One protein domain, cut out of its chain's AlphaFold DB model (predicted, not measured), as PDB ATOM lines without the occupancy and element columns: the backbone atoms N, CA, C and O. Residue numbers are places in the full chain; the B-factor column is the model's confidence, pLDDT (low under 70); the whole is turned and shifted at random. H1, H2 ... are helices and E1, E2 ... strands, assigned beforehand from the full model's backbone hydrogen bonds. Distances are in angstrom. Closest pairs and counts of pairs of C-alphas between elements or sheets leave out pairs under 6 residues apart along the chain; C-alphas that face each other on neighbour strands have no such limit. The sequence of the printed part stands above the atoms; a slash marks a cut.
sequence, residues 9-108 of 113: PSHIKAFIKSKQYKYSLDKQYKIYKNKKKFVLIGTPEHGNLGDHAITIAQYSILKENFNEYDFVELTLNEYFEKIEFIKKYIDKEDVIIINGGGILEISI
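Overview. This is residues 9 to 108 of the 113 residues of the protein "Polysaccharide biosynthesis protein" of Clostridium sp. CAG:221 (UniProt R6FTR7). A parallel three-stranded sheet lies between helices H2 and H3, and residues 10 to 21 of long H1 stick out as an arm. The 100 printed residues, of mixed class, run H1 E1 H2 E2 H3 E3, with sheet order E2 E1 E3. The whole is loose, radius of gyration of the C-alphas 15.7 A, spanning 50 by 33 by 17 A.

Along the chain. H1, residues 10 to 32, runs 34.2 A from C-alpha 10 at (34.422, 286.499, -2.569). E1 is 37 to 43, H2 49 to 65, E2 70 to 75, H3 76 to 89, E3 95 to 99, with C-alpha 99 at (41.504, 273.696, 33.103).

Arrangement. Within hydrogen-bond range are N 40 of E1 and O 72 of E2, 2.8 A, and N 41 of E1 and O 97 of E3, 2.8 A. H2 and H3 are on opposite faces, three layers, at heights over the sheet of 9.9 A and 8.8 A. H1 touches H3, closest C-alphas Tyr 29 and Tyr 89, 6.9 A. O i to N i+4 pairs are within range throughout H2, 17 of 19 in H1, 6 of 10 in H3.

Size, cuts and confidence. The printed part has no cut, and its links are tight. Residues 100 to 108 have pLDDT under 70.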
ATOM      1  N   PRO A   9      35.726 290.166  -5.612       85.06
ATOM      2  CA  PRO A   9      35.378 288.747  -5.562       85.06
ATOM      3  C   PRO A   9      35.393 288.172  -4.137       85.06
ATOM      4  O   PRO A   9      36.134 288.646  -3.269       85.06
ATOM      5  N   SER A  10      34.589 287.135  -3.890       84.44
ATOM      6  CA  SER A  10      34.422 286.499  -2.569       84.44
ATOM      7  C   SER A  10      35.747 286.049  -1.945       84.44
ATOM      8  O   SER A  10      35.996 286.324  -0.772       84.44
ATOM      9  N   HIS A  11      36.636 285.448  -2.736       86.00
ATOM     10  CA  HIS A  11      37.955 284.999  -2.288       86.00
ATOM     11  C   HIS A  11      38.868 286.167  -1.865       86.00
ATOM     12  O   HIS A  11      39.548 286.076  -0.846       86.00
ATOM     13  N   ILE A  12      38.825 287.306  -2.569       89.69
ATOM     14  CA  ILE A  12      39.564 288.516  -2.174       89.69
ATOM     15  C   ILE A  12      39.001 289.082  -0.864       89.69
ATOM     16  O   ILE A  12      39.769 289.457   0.022       89.69
ATOM     17  N   LYS A  13      37.672 289.120  -0.697       88.38
ATOM     18  CA  LYS A  13      37.040 289.557   0.564       88.38
ATOM     19  C   LYS A  13      37.439 288.651   1.734       88.38
ATOM     20  O   LYS A  13      37.820 289.163   2.786       88.38
ATOM     21  N   ALA A  14      37.415 287.332   1.536       87.31
ATOM     22  CA  ALA A  14      37.841 286.354   2.536       87.31
ATOM     23  C   ALA A  14      39.325 286.519   2.911       87.31
ATOM     24  O   ALA A  14      39.662 286.530   4.093       87.31
ATOM     25  N   PHE A  15      40.200 286.737   1.925       90.75
ATOM     26  CA  PHE A  15      41.624 286.992   2.150       90.75
ATOM     27  C   PHE A  15      41.884 288.280   2.944       90.75
ATOM     28  O   PHE A  15      42.694 288.298   3.870       90.75
ATOM     29  N   ILE A  16      41.188 289.373   2.616       91.50
ATOM     30  CA  ILE A  16      41.315 290.628   3.368       91.50
ATOM     31  C   ILE A  16      40.838 290.423   4.812       91.50
ATOM     32  O   ILE A  16      41.533 290.837   5.739       91.50
ATOM     33  N   LYS A  17      39.699 289.742   5.010       91.38
ATOM     34  CA  LYS A  17      39.157 289.445   6.343       91.38
ATOM     35  C   LYS A  17      40.127 288.597   7.168       91.38
ATOM     36  O   LYS A  17      40.359 288.910   8.330       91.38
ATOM     37  N   SER A  18      40.750 287.577   6.573       88.56
ATOM     38  CA  SER A  18      41.724 286.736   7.278       88.56
ATOM     39  C   SER A  18      43.002 287.498   7.645       88.56
ATOM     40  O   SER A  18      43.523 287.318   8.745       88.56
ATOM     41  N   LYS A  19      43.482 288.412   6.788       92.06
ATOM     42  CA  LYS A  19      44.587 289.325   7.133       92.06
ATOM     43  C   LYS A  19      44.225 290.274   8.274       92.06
ATOM     44  O   LYS A  19      45.027 290.441   9.186       92.06
ATOM     45  N   GLN A  20      43.039 290.878   8.233       93.56
ATOM     46  CA  GLN A  20      42.560 291.768   9.296       93.56
ATOM     47  C   GLN A  20      42.424 291.027  10.628       93.56
ATOM     48  O   GLN A  20      42.863 291.538  11.652       93.56
ATOM     49  N   TYR A  21      41.897 289.801  10.601       90.44
ATOM     50  CA  TYR A  21      41.798 288.947  11.781       90.44
ATOM     51  C   TYR A  21      43.178 288.645  12.382       90.44
ATOM     52  O   TYR A  21      43.402 288.901  13.560       90.44
ATOM     53  N   LYS A  22      44.144 288.212  11.559       90.81
ATOM     54  CA  LYS A  22      45.527 287.974  12.006       90.81
ATOM     55  C   LYS A  22      46.191 289.230  12.577       90.81
ATOM     56  O   LYS A  22      46.892 289.135  13.574       90.81
ATOM     57  N   TYR A  23      45.964 290.396  11.970       93.50
ATOM     58  CA  TYR A  23      46.465 291.672  12.491       93.50
ATOM     59  C   TYR A  23      45.840 292.027  13.848       93.50
ATOM     60  O   TYR A  23      46.539 292.493  14.744       93.50
ATOM     61  N   SER A  24      44.538 291.783  14.015       92.38
ATOM     62  CA  SER A  24      43.849 291.992  15.290       92.38
ATOM     63  C   SER A  24      44.413 291.093  16.388       92.38
ATOM     64  O   SER A  24      44.679 291.580  17.484       92.38
ATOM     65  N   LEU A  25      44.640 289.810  16.085       91.12
ATOM     66  CA  LEU A  25      45.278 288.881  17.016       91.12
ATOM     67  C   LEU A  25      46.710 289.326  17.351       91.12
ATOM     68  O   LEU A  25      47.063 289.367  18.523       91.12
ATOM     69  N   ASP A  26      47.523 289.738  16.371       93.19
ATOM     70  CA  ASP A  26      48.886 290.233  16.646       93.19
ATOM     71  C   ASP A  26      48.857 291.412  17.607       93.19
ATOM     72  O   ASP A  26      49.541 291.402  18.624       93.19
ATOM     73  N   LYS A  27      47.989 292.388  17.344       93.19
ATOM     74  CA  LYS A  27      47.830 293.543  18.221       93.19
ATOM     75  C   LYS A  27      47.398 293.142  19.636       93.19
ATOM     76  O   LYS A  27      47.906 293.724  20.590       93.19
ATOM     77  N   GLN A  28      46.491 292.172  19.768       91.12
ATOM     78  CA  GLN A  28      46.011 291.674  21.057       91.12
ATOM     79  C   GLN A  28      47.120 290.976  21.852       91.12
ATOM     80  O   GLN A  28      47.302 291.282  23.023       91.12
ATOM     81  N   TYR A  29      47.882 290.073  21.226       91.56
ATOM     82  CA  TYR A  29      48.842 289.223  21.940       91.56
ATOM     83  C   TYR A  29      50.245 289.826  22.066       91.56
ATOM     84  O   TYR A  29      51.018 289.435  22.940       91.56
ATOM     85  N   LYS A  30      50.588 290.831  21.255       92.38
ATOM     86  CA  LYS A  30      51.902 291.491  21.289       92.38
ATOM     87  C   LYS A  30      52.227 292.155  22.630       92.38
ATOM     88  O   LYS A  30      53.405 292.290  22.949       92.38
ATOM     89  N   ILE A  31      51.221 292.530  23.422       90.88
ATOM     90  CA  ILE A  31      51.411 293.103  24.768       90.88
ATOM     91  C   ILE A  31      52.027 292.112  25.769       90.88
ATOM     92  O   ILE A  31      52.570 292.538  26.788       90.88
ATOM     93  N   TYR A  32      51.945 290.812  25.468       89.88
ATOM     94  CA  TYR A  32      52.462 289.713  26.283       89.88
ATOM     95  C   TYR A  32      53.845 289.224  25.834       89.88
ATOM     96  O   TYR A  32      54.395 288.283  26.403       89.88
ATOM     97  N   LYS A  33      54.414 289.839  24.790       87.31
ATOM     98  CA  LYS A  33      55.731 289.464  24.275       87.31
ATOM     99  C   LYS A  33      56.817 289.789  25.304       87.31
ATOM    100  O   LYS A  33      56.825 290.897  25.839       87.31
ATOM    101  N   ASN A  34      57.758 288.865  25.518       87.31
ATOM    102  CA  ASN A  34      58.846 288.981  26.501       87.31
ATOM    103  C   ASN A  34      58.369 289.141  27.955       87.31
ATOM    104  O   ASN A  34      59.107 289.653  28.796       87.31
ATOM    105  N   LYS A  35      57.132 288.741  28.248       91.00
ATOM    106  CA  LYS A  35      56.599 288.707  29.604       91.00
ATOM    107  C   LYS A  35      56.286 287.276  29.982       91.00
ATOM    108  O   LYS A  35      55.694 286.548  29.183       91.00
ATOM    109  N   LYS A  36      56.634 286.932  31.219       92.69
ATOM    110  CA  LYS A  36      56.202 285.696  31.862       92.69
ATOM    111  C   LYS A  36      54.688 285.716  31.987       92.69
ATOM    112  O   LYS A  36      54.126 286.726  32.412       92.69
ATOM    113  N   LYS A  37      54.032 284.626  31.616       92.88
ATOM    114  CA  LYS A  37      52.576 284.531  31.712       92.88
ATOM    115  C   LYS A  37      52.089 283.124  31.989       92.88
ATOM    116  O   LYS A  37      52.720 282.140  31.604       92.88
ATOM    117  N   PHE A  38      50.935 283.067  32.633       92.25
ATOM    118  CA  PHE A  38      50.098 281.886  32.667       92.25
ATOM    119  C   PHE A  38      49.175 281.897  31.450       92.25
ATOM    120  O   PHE A  38      48.494 282.891  31.188       92.25
ATOM    121  N   VAL A  39      49.160 280.791  30.708       91.44
ATOM    122  CA  VAL A  39      48.222 280.557  29.607       91.44
ATOM    123  C   VAL A  39      47.221 279.509  30.067       91.44
ATOM    124  O   VAL A  39      47.536 278.320  30.088       91.44
ATOM    125  N   LEU A  40      46.036 279.961  30.466       90.75
ATOM    126  CA  LEU A  40      44.955 279.119  30.957       90.75
ATOM    127  C   LEU A  40      44.073 278.679  29.790       90.75
ATOM    128  O   LEU A  40      43.382 279.494  29.189       90.75
ATOM    129  N   ILE A  41      44.114 277.394  29.459       89.69
ATOM    130  CA  ILE A  41      43.389 276.792  28.341       89.69
ATOM    131  C   ILE A  41      42.188 276.022  28.875       89.69
ATOM    132  O   ILE A  41      42.317 275.225  29.797       89.69
ATOM    133  N   GLY A  42      41.035 276.203  28.241       87.94
ATOM    134  CA  GLY A  42      39.799 275.511  28.582       87.94
ATOM    135  C   GLY A  42      38.960 276.227  29.632       87.94
ATOM    136  O   GLY A  42      38.262 275.574  30.405       87.94
ATOM    137  N   THR A  43      39.010 277.560  29.674       90.81
ATOM    138  CA  THR A  43      38.077 278.324  30.510       90.81
ATOM    139  C   THR A  43      36.626 278.109  30.043       90.81
ATOM    140  O   THR A  43      36.374 277.913  28.845       90.81
ATOM    141  N   PRO A  44      35.657 278.070  30.976       90.31
ATOM    142  CA  PRO A  44      34.281 277.698  30.671       90.31
ATOM    143  C   PRO A  44      33.562 278.772  29.847       90.31
ATOM    144  O   PRO A  44      33.557 279.949  30.192       90.31
ATOM    145  N   GLU A  45      32.867 278.351  28.791       89.44
ATOM    146  CA  GLU A  45      31.957 279.211  28.008       89.44
ATOM    147  C   GLU A  45      30.480 278.961  28.332       89.44
ATOM    148  O   GLU A  45      29.606 279.761  27.999       89.44
ATOM    149  N   HIS A  46      30.179 277.833  28.974       87.69
ATOM    150  CA  HIS A  46      28.821 277.458  29.347       87.69
ATOM    151  C   HIS A  46      28.352 278.180  30.617       87.69
ATOM    152  O   HIS A  46      29.148 278.695  31.401       87.69
ATOM    153  N   GLY A  47      27.046 278.135  30.879       88.38
ATOM    154  CA  GLY A  47      26.414 278.809  32.020       88.38
ATOM    155  C   GLY A  47      26.612 278.161  33.399       88.38
ATOM    156  O   GLY A  47      25.967 278.597  34.349       88.38
ATOM    157  N   ASN A  48      27.448 277.124  33.541       88.88
ATOM    158  CA  ASN A  48      27.722 276.518  34.848       88.88
ATOM    159  C   ASN A  48      28.600 277.433  35.715       88.88
ATOM    160  O   ASN A  48      29.818 277.490  35.548       88.88
ATOM    161  N   LEU A  49      27.980 278.117  36.676       90.88
ATOM    162  CA  LEU A  49      28.657 279.040  37.590       90.88
ATOM    163  C   LEU A  49      29.740 278.372  38.450       90.88
ATOM    164  O   LEU A  49      30.691 279.046  38.835       90.88
ATOM    165  N   GLY A  50      29.618 277.071  38.740       87.88
ATOM    166  CA  GLY A  50      30.620 276.341  39.518       87.88
ATOM    167  C   GLY A  50      31.978 276.299  38.817       87.88
ATOM    168  O   GLY A  50      33.002 276.572  39.436       87.88
ATOM    169  N   ASP A  51      31.986 276.061  37.507       86.50
ATOM    170  CA  ASP A  51      33.219 276.003  36.716       86.50
ATOM    171  C   ASP A  51      33.851 277.396  36.543       86.50
ATOM    172  O   ASP A  51      35.075 277.553  36.585       86.50
ATOM    173  N   HIS A  52      33.017 278.437  36.417       90.06
ATOM    174  CA  HIS A  52      33.482 279.832  36.445       90.06
ATOM    175  C   HIS A  52      34.124 280.172  37.793       90.06
ATOM    176  O   HIS A  52      35.195 280.773  37.828       90.06
ATOM    177  N   ALA A  53      33.520 279.742  38.906       90.19
ATOM    178  CA  ALA A  53      34.066 279.962  40.243       90.19
ATOM    179  C   ALA A  53      35.418 279.255  40.443       90.19
ATOM    180  O   ALA A  53      36.323 279.838  41.035       90.19
ATOM    181  N   ILE A  54      35.584 278.041  39.903       86.69
ATOM    182  CA  ILE A  54      36.874 277.334  39.897       86.69
ATOM    183  C   ILE A  54      37.928 278.152  39.139       86.69
ATOM    184  O   ILE A  54      39.012 278.387  39.671       86.69
ATOM    185  N   THR A  55      37.587 278.649  37.948       87.88
ATOM    186  CA  THR A  55      38.489 279.475  37.124       87.88
ATOM    187  C   THR A  55      38.920 280.748  37.859       87.88
ATOM    188  O   THR A  55      40.105 281.078  37.907       87.88
ATOM    189  N   ILE A  56      37.976 281.433  38.515       91.00
ATOM    190  CA  ILE A  56      38.249 282.631  39.322       91.00
ATOM    191  C   ILE A  56      39.148 282.304  40.521       91.00
ATOM    192  O   ILE A  56      40.072 283.064  40.827       91.00
ATOM    193  N   ALA A  57      38.911 281.182  41.205       89.12
ATOM    194  CA  ALA A  57      39.739 280.756  42.329       89.12
ATOM    195  C   ALA A  57      41.180 280.455  41.887       89.12
ATOM    196  O   ALA A  57      42.124 280.915  42.529       89.12
ATOM    197  N   GLN A  58      41.365 279.758  40.760       86.88
ATOM    198  CA  GLN A  58      42.687 279.500  40.179       86.88
ATOM    199  C   GLN A  58      43.411 280.802  39.829       86.88
ATOM    200  O   GLN A  58      44.564 280.980  40.221       86.88
ATOM    201  N   TYR A  59      42.729 281.724  39.142       89.62
ATOM    202  CA  TYR A  59      43.273 283.044  38.829       89.62
ATOM    203  C   TYR A  59      43.732 283.772  40.097       89.62
ATOM    204  O   TYR A  59      44.851 284.278  40.146       89.62
ATOM    205  N   SER A  60      42.892 283.781  41.136       91.38
ATOM    206  CA  SER A  60      43.173 284.484  42.393       91.38
ATOM    207  C   SER A  60      44.410 283.910  43.088       91.38
ATOM    208  O   SER A  60      45.344 284.653  43.377       91.38
ATOM    209  N   ILE A  61      44.478 282.584  43.247       89.12
ATOM    210  CA  ILE A  61      45.624 281.900  43.867       89.12
ATOM    211  C   ILE A  61      46.913 282.203  43.104       89.12
ATOM    212  O   ILE A  61      47.936 282.540  43.702       89.12
ATOM    213  N   LEU A  62      46.890 282.089  41.779       89.56
ATOM    214  CA  LEU A  62      48.084 282.324  40.980       89.56
ATOM    215  C   LEU A  62      48.498 283.796  41.011       89.56
ATOM    216  O   LEU A  62      49.688 284.082  41.100       89.56
ATOM    217  N   LYS A  63      47.547 284.735  40.982       89.81
ATOM    218  CA  LYS A  63      47.865 286.163  41.022       89.81
ATOM    219  C   LYS A  63      48.427 286.598  42.374       89.81
ATOM    220  O   LYS A  63      49.314 287.450  42.403       89.81
ATOM    221  N   GLU A  64      47.946 286.010  43.467       94.00
ATOM    222  CA  GLU A  64      48.452 286.252  44.821       94.00
ATOM    223  C   GLU A  64      49.883 285.728  45.007       94.00
ATOM    224  O   GLU A  64      50.709 286.411  45.611       94.00
ATOM    225  N   ASN A  65      50.196 284.546  44.462       91.44
ATOM    226  CA  ASN A  65      51.497 283.893  44.652       91.44
ATOM    227  C   ASN A  65      52.551 284.268  43.591       91.44
ATOM    228  O   ASN A  65      53.743 284.212  43.879       91.44
ATOM    229  N   PHE A  66      52.127 284.653  42.383       91.56
ATOM    230  CA  PHE A  66      52.981 284.910  41.216       91.56
ATOM    231  C   PHE A  66      52.550 286.202  40.508       91.56
ATOM    232  O   PHE A  66      52.124 286.212  39.348       91.56
ATOM    233  N   ASN A  67      52.595 287.321  41.232       90.50
ATOM    234  CA  ASN A  67      52.061 288.593  40.745       90.50
ATOM    235  C   ASN A  67      52.795 289.148  39.510       90.50
ATOM    236  O   ASN A  67      52.201 289.951  38.779       90.50
ATOM    237  N   GLU A  68      54.029 288.699  39.268       92.25
ATOM    238  CA  GLU A  68      54.885 289.092  38.153       92.25
ATOM    239  C   GLU A  68      54.513 288.418  36.828       92.25
ATOM    240  O   GLU A  68      54.995 288.835  35.771       92.25
ATOM    241  N   TYR A  69      53.665 287.388  36.874       93.56
ATOM    242  CA  TYR A  69      53.140 286.724  35.689       93.56
ATOM    243  C   TYR A  69      51.882 287.445  35.186       93.56
ATOM    244  O   TYR A  69      50.954 287.766  35.939       93.56
ATOM    245  N   ASP A  70      51.838 287.676  33.875       93.44
ATOM    246  CA  ASP A  70      50.622 288.078  33.174       93.44
ATOM    247  C   ASP A  70      49.672 286.878  33.004       93.44
ATOM    248  O   ASP A  70      50.065 285.719  33.134       93.44
ATOM    249  N   PHE A  71      48.407 287.158  32.695       91.00
ATOM    250  CA  PHE A  71      47.381 286.139  32.475       91.00
ATOM    251  C   PHE A  71      46.810 286.218  31.065       91.00
ATOM    252  O   PHE A  71      46.431 287.292  30.590       91.00
ATOM    253  N   VAL A  72      46.742 285.058  30.420       91.88
ATOM    254  CA  VAL A  72      46.075 284.846  29.140       91.88
ATOM    255  C   VAL A  72      45.098 283.696  29.318       91.88
ATOM    256  O   VAL A  72      45.509 282.574  29.593       91.88
ATOM    257  N   GLU A  73      43.815 283.975  29.144       91.69
ATOM    258  CA  GLU A  73      42.761 282.965  29.169       91.69
ATOM    259  C   GLU A  73      42.353 282.609  27.743       91.69
ATOM    260  O   GLU A  73      42.271 283.478  26.874       91.69
ATOM    261  N   LEU A  74      42.123 281.321  27.515       91.00
ATOM    262  CA  LEU A  74      41.651 280.764  26.261       91.00
ATOM    263  C   LEU A  74      40.563 279.753  26.561       91.00
ATOM    264  O   LEU A  74      40.789 278.761  27.257       91.00
ATOM    265  N   THR A  75      39.403 279.952  25.961       91.94
ATOM    266  CA  THR A  75      38.383 278.908  25.939       91.94
ATOM    267  C   THR A  75      38.836 277.758  25.031       91.94
ATOM    268  O   THR A  75      39.772 277.902  24.235       91.94
ATOM    269  N   LEU A  76      38.188 276.589  25.105       88.31
ATOM    270  CA  LEU A  76      38.513 275.486  24.184       88.31
ATOM    271  C   LEU A  76      38.282 275.873  22.717       88.31
ATOM    272  O   LEU A  76      39.091 275.531  21.855       88.31
ATOM    273  N   ASN A  77      37.216 276.624  22.436       90.25
ATOM    274  CA  ASN A  77      36.927 277.106  21.087       90.25
ATOM    275  C   ASN A  77      38.028 278.054  20.596       90.25
ATOM    276  O   ASN A  77      38.560 277.875  19.499       90.25
ATOM    277  N   GLU A  78      38.452 279.002  21.433       91.81
ATOM    278  CA  GLU A  78      39.560 279.894  21.097       91.81
ATOM    279  C   GLU A  78      40.882 279.152  20.911       91.81
ATOM    280  O   GLU A  78      41.647 279.499  20.010       91.81
ATOM    281  N   TYR A  79      41.148 278.125  21.718       90.06
ATOM    282  CA  TYR A  79      42.322 277.277  21.558       90.06
ATOM    283  C   TYR A  79      42.347 276.635  20.168       90.06
ATOM    284  O   TYR A  79      43.308 276.837  19.424       90.06
ATOM    285  N   PHE A  80      41.282 275.936  19.761       88.69
ATOM    286  CA  PHE A  80      41.238 275.287  18.445       88.69
ATOM    287  C   PHE A  80      41.344 276.282  17.284       88.69
ATOM    288  O   PHE A  80      41.963 275.979  16.265       88.69
ATOM    289  N   GLU A  81      40.789 277.484  17.435       90.50
ATOM    290  CA  GLU A  81      40.854 278.515  16.400       90.50
ATOM    291  C   GLU A  81      42.211 279.231  16.319       90.50
ATOM    292  O   GLU A  81      42.632 279.645  15.232       90.50
ATOM    293  N   LYS A  82      42.879 279.447  17.459       89.19
ATOM    294  CA  LYS A  82      43.971 280.427  17.582       89.19
ATOM    295  C   LYS A  82      45.311 279.816  17.985       89.19
ATOM    296  O   LYS A  82      46.309 280.530  17.895       89.19
ATOM    297  N   ILE A  83      45.398 278.542  18.380       87.44
ATOM    298  CA  ILE A  83      46.633 277.972  18.956       87.44
ATOM    299  C   ILE A  83      47.862 278.127  18.048       87.44
ATOM    300  O   ILE A  83      48.919 278.548  18.511       87.44
ATOM    301  N   GLU A  84      47.721 277.909  16.738       87.88
ATOM    302  CA  GLU A  84      48.815 278.093  15.767       87.88
ATOM    303  C   GLU A  84      49.332 279.538  15.702       87.88
ATOM    304  O   GLU A  84      50.482 279.803  15.342       87.88
ATOM    305  N   PHE A  85      48.484 280.504  16.050       89.69
ATOM    306  CA  PHE A  85      48.872 281.899  16.171       89.69
ATOM    307  C   PHE A  85      49.520 282.185  17.528       89.69
ATOM    308  O   PHE A  85      50.588 282.795  17.579       89.69
ATOM    309  N   ILE A  86      48.888 281.729  18.610       87.06
ATOM    310  CA  ILE A  86      49.292 282.015  19.991       87.06
ATOM    311  C   ILE A  86      50.656 281.406  20.313       87.06
ATOM    312  O   ILE A  86      51.449 282.062  20.981       87.06
ATOM    313  N   LYS A  87      50.991 280.239  19.743       87.81
ATOM    314  CA  LYS A  87      52.323 279.609  19.837       87.81
ATOM    315  C   LYS A  87      53.487 280.568  19.552       87.81
ATOM    316  O   LYS A  87      54.565 280.388  20.092       87.81
ATOM    317  N   LYS A  88      53.284 281.614  18.741       89.12
ATOM    318  CA  LYS A  88      54.312 282.622  18.409       89.12
ATOM    319  C   LYS A  88      54.635 283.597  19.544       89.12
ATOM    320  O   LYS A  88      55.600 284.348  19.430       89.12
ATOM    321  N   TYR A  89      53.796 283.639  20.574       89.50
ATOM    322  CA  TYR A  89      53.937 284.503  21.746       89.50
ATOM    323  C   TYR A  89      54.162 283.689  23.021       89.50
ATOM    324  O   TYR A  89      54.195 284.284  24.097       89.50
ATOM    325  N   ILE A  90      54.289 282.363  22.905       88.88
ATOM    326  CA  ILE A  90      54.656 281.486  24.014       88.88
ATOM    327  C   ILE A  90      56.183 281.421  24.080       88.88
ATOM    328  O   ILE A  90      56.838 281.075  23.098       88.88
ATOM    329  N   ASP A  91      56.725 281.759  25.241       87.88
ATOM    330  CA  ASP A  91      58.144 281.734  25.567       87.88
ATOM    331  C   ASP A  91      58.436 280.631  26.603       87.88
ATOM    332  O   ASP A  91      57.559 280.165  27.327       87.88
ATOM    333  N   LYS A  92      59.706 280.226  26.724       85.50
ATOM    334  CA  LYS A  92      60.167 279.129  27.608       85.50
ATOM    335  C   LYS A  92      59.862 279.299  29.109       85.50
ATOM    336  O   LYS A  92      60.017 278.346  29.867       85.50
ATOM    337  N   GLU A  93      59.550 280.516  29.539       89.06
ATOM    338  CA  GLU A  93      59.259 280.864  30.937       89.06
ATOM    339  C   GLU A  93      57.753 280.922  31.218       89.06
ATOM    340  O   GLU A  93      57.354 281.104  32.370       89.06
ATOM    341  N   ASP A  94      56.930 280.760  30.181       89.88
ATOM    342  CA  ASP A  94      55.486 280.703  30.316       89.88
ATOM    343  C   ASP A  94      55.047 279.369  30.906       89.88
ATOM    344  O   ASP A  94      55.661 278.320  30.690       89.88
ATOM    345  N   VAL A  95      53.935 279.413  31.629       89.62
ATOM    346  CA  VAL A  95      53.324 278.229  32.222       89.62
ATOM    347  C   VAL A  95      51.966 278.025  31.575       89.62
ATOM    348  O   VAL A  95      51.073 278.864  31.678       89.62
ATOM    349  N   ILE A  96      51.814 276.893  30.896       88.12
ATOM    350  CA  ILE A  96      50.539 276.481  30.319       88.12
ATOM    351  C   ILE A  96      49.767 275.713  31.388       88.12
ATOM    352  O   ILE A  96      50.294 274.797  32.021       88.12
ATOM    353  N   ILE A  97      48.518 276.104  31.601       87.25
ATOM    354  CA  ILE A  97      47.608 275.470  32.548       87.25
ATOM    355  C   ILE A  97      46.393 275.028  31.753       87.25
ATOM    356  O   ILE A  97      45.804 275.823  31.029       87.25
ATOM    357  N   ILE A  98      46.016 273.761  31.879       85.25
ATOM    358  CA  ILE A  98      44.795 273.248  31.265       85.25
ATOM    359  C   ILE A  98      43.758 273.137  32.373       85.25
ATOM    360  O   ILE A  98      43.973 272.434  33.363       85.25
ATOM    361  N   ASN A  99      42.642 273.840  32.214       77.50
ATOM    362  CA  ASN A  99      41.504 273.696  33.103       77.50
ATOM    363  C   ASN A  99      40.891 272.308  32.924       77.50
ATOM    364  O   ASN A  99      40.406 271.962  31.848       77.50
ATOM    365  N   GLY A 100      40.922 271.511  33.992       65.06
ATOM    366  CA  GLY A 100      40.097 270.315  34.103       65.06
ATOM    367  C   GLY A 100      38.630 270.693  34.318       65.06
ATOM    368  O   GLY A 100      38.323 271.721  34.922       65.06
ATOM    369  N   GLY A 101      37.717 269.858  33.826       58.34
ATOM    370  CA  GLY A 101      36.289 269.939  34.137       58.34
ATOM    371  C   GLY A 101      35.884 268.811  35.082       58.34
ATOM    372  O   GLY A 101      36.326 267.683  34.891       58.34
ATOM    373  N   GLY A 102      35.031 269.114  36.070       48.84
ATOM    374  CA  GLY A 102      34.425 268.135  36.982       48.84
ATOM    375  C   GLY A 102      35.421 267.408  37.895       48.84
ATOM    376  O   GLY A 102      35.910 266.343  37.553       48.84
ATOM    377  N   ILE A 103      35.614 267.944  39.105       40.12
ATOM    378  CA  ILE A 103      36.476 267.433  40.191       40.12
ATOM    379  C   ILE A 103      37.980 267.708  39.987       40.12
ATOM    380  O   ILE A 103      38.694 266.970  39.332       40.12
ATOM    381  N   LEU A 104      38.450 268.812  40.588       40.16
ATOM    382  CA  LEU A 104      39.797 269.030  41.158       40.16
ATOM    383  C   LEU A 104      41.065 268.648  40.362       40.16
ATOM    384  O   LEU A 104      42.153 268.723  40.928       40.16
ATOM    385  N   GLU A 105      41.008 268.311  39.078       43.16
ATOM    386  CA  GLU A 105      42.218 268.118  38.284       43.16
ATOM    387  C   GLU A 105      42.701 269.453  37.723       43.16
ATOM    388  O   GLU A 105      42.418 269.860  36.597       43.16
ATOM    389  N   ILE A 106      43.506 270.134  38.537       47.88
ATOM    390  CA  ILE A 106      44.536 271.035  38.033       47.88
ATOM    391  C   ILE A 106      45.579 270.152  37.339       47.88
ATOM    392  O   ILE A 106      46.543 269.683  37.941       47.88
ATOM    393  N   SER A 107      45.370 269.892  36.051       45.72
ATOM    394  CA  SER A 107      46.428 269.360  35.202       45.72
ATOM    395  C   SER A 107      47.345 270.518  34.816       45.72
ATOM    396  O   SER A 107      47.145 271.202  33.810       45.72
ATOM    397  N   ILE A 108      48.379 270.750  35.632       48.28
ATOM    398  CA  ILE A 108      49.537 271.557  35.223       48.28
ATOM    399  C   ILE A 108      50.303 270.719  34.205       48.28
ATOM    400  O   ILE A 108      51.236 269.981  34.523       48.28
TER     401      ILE A 108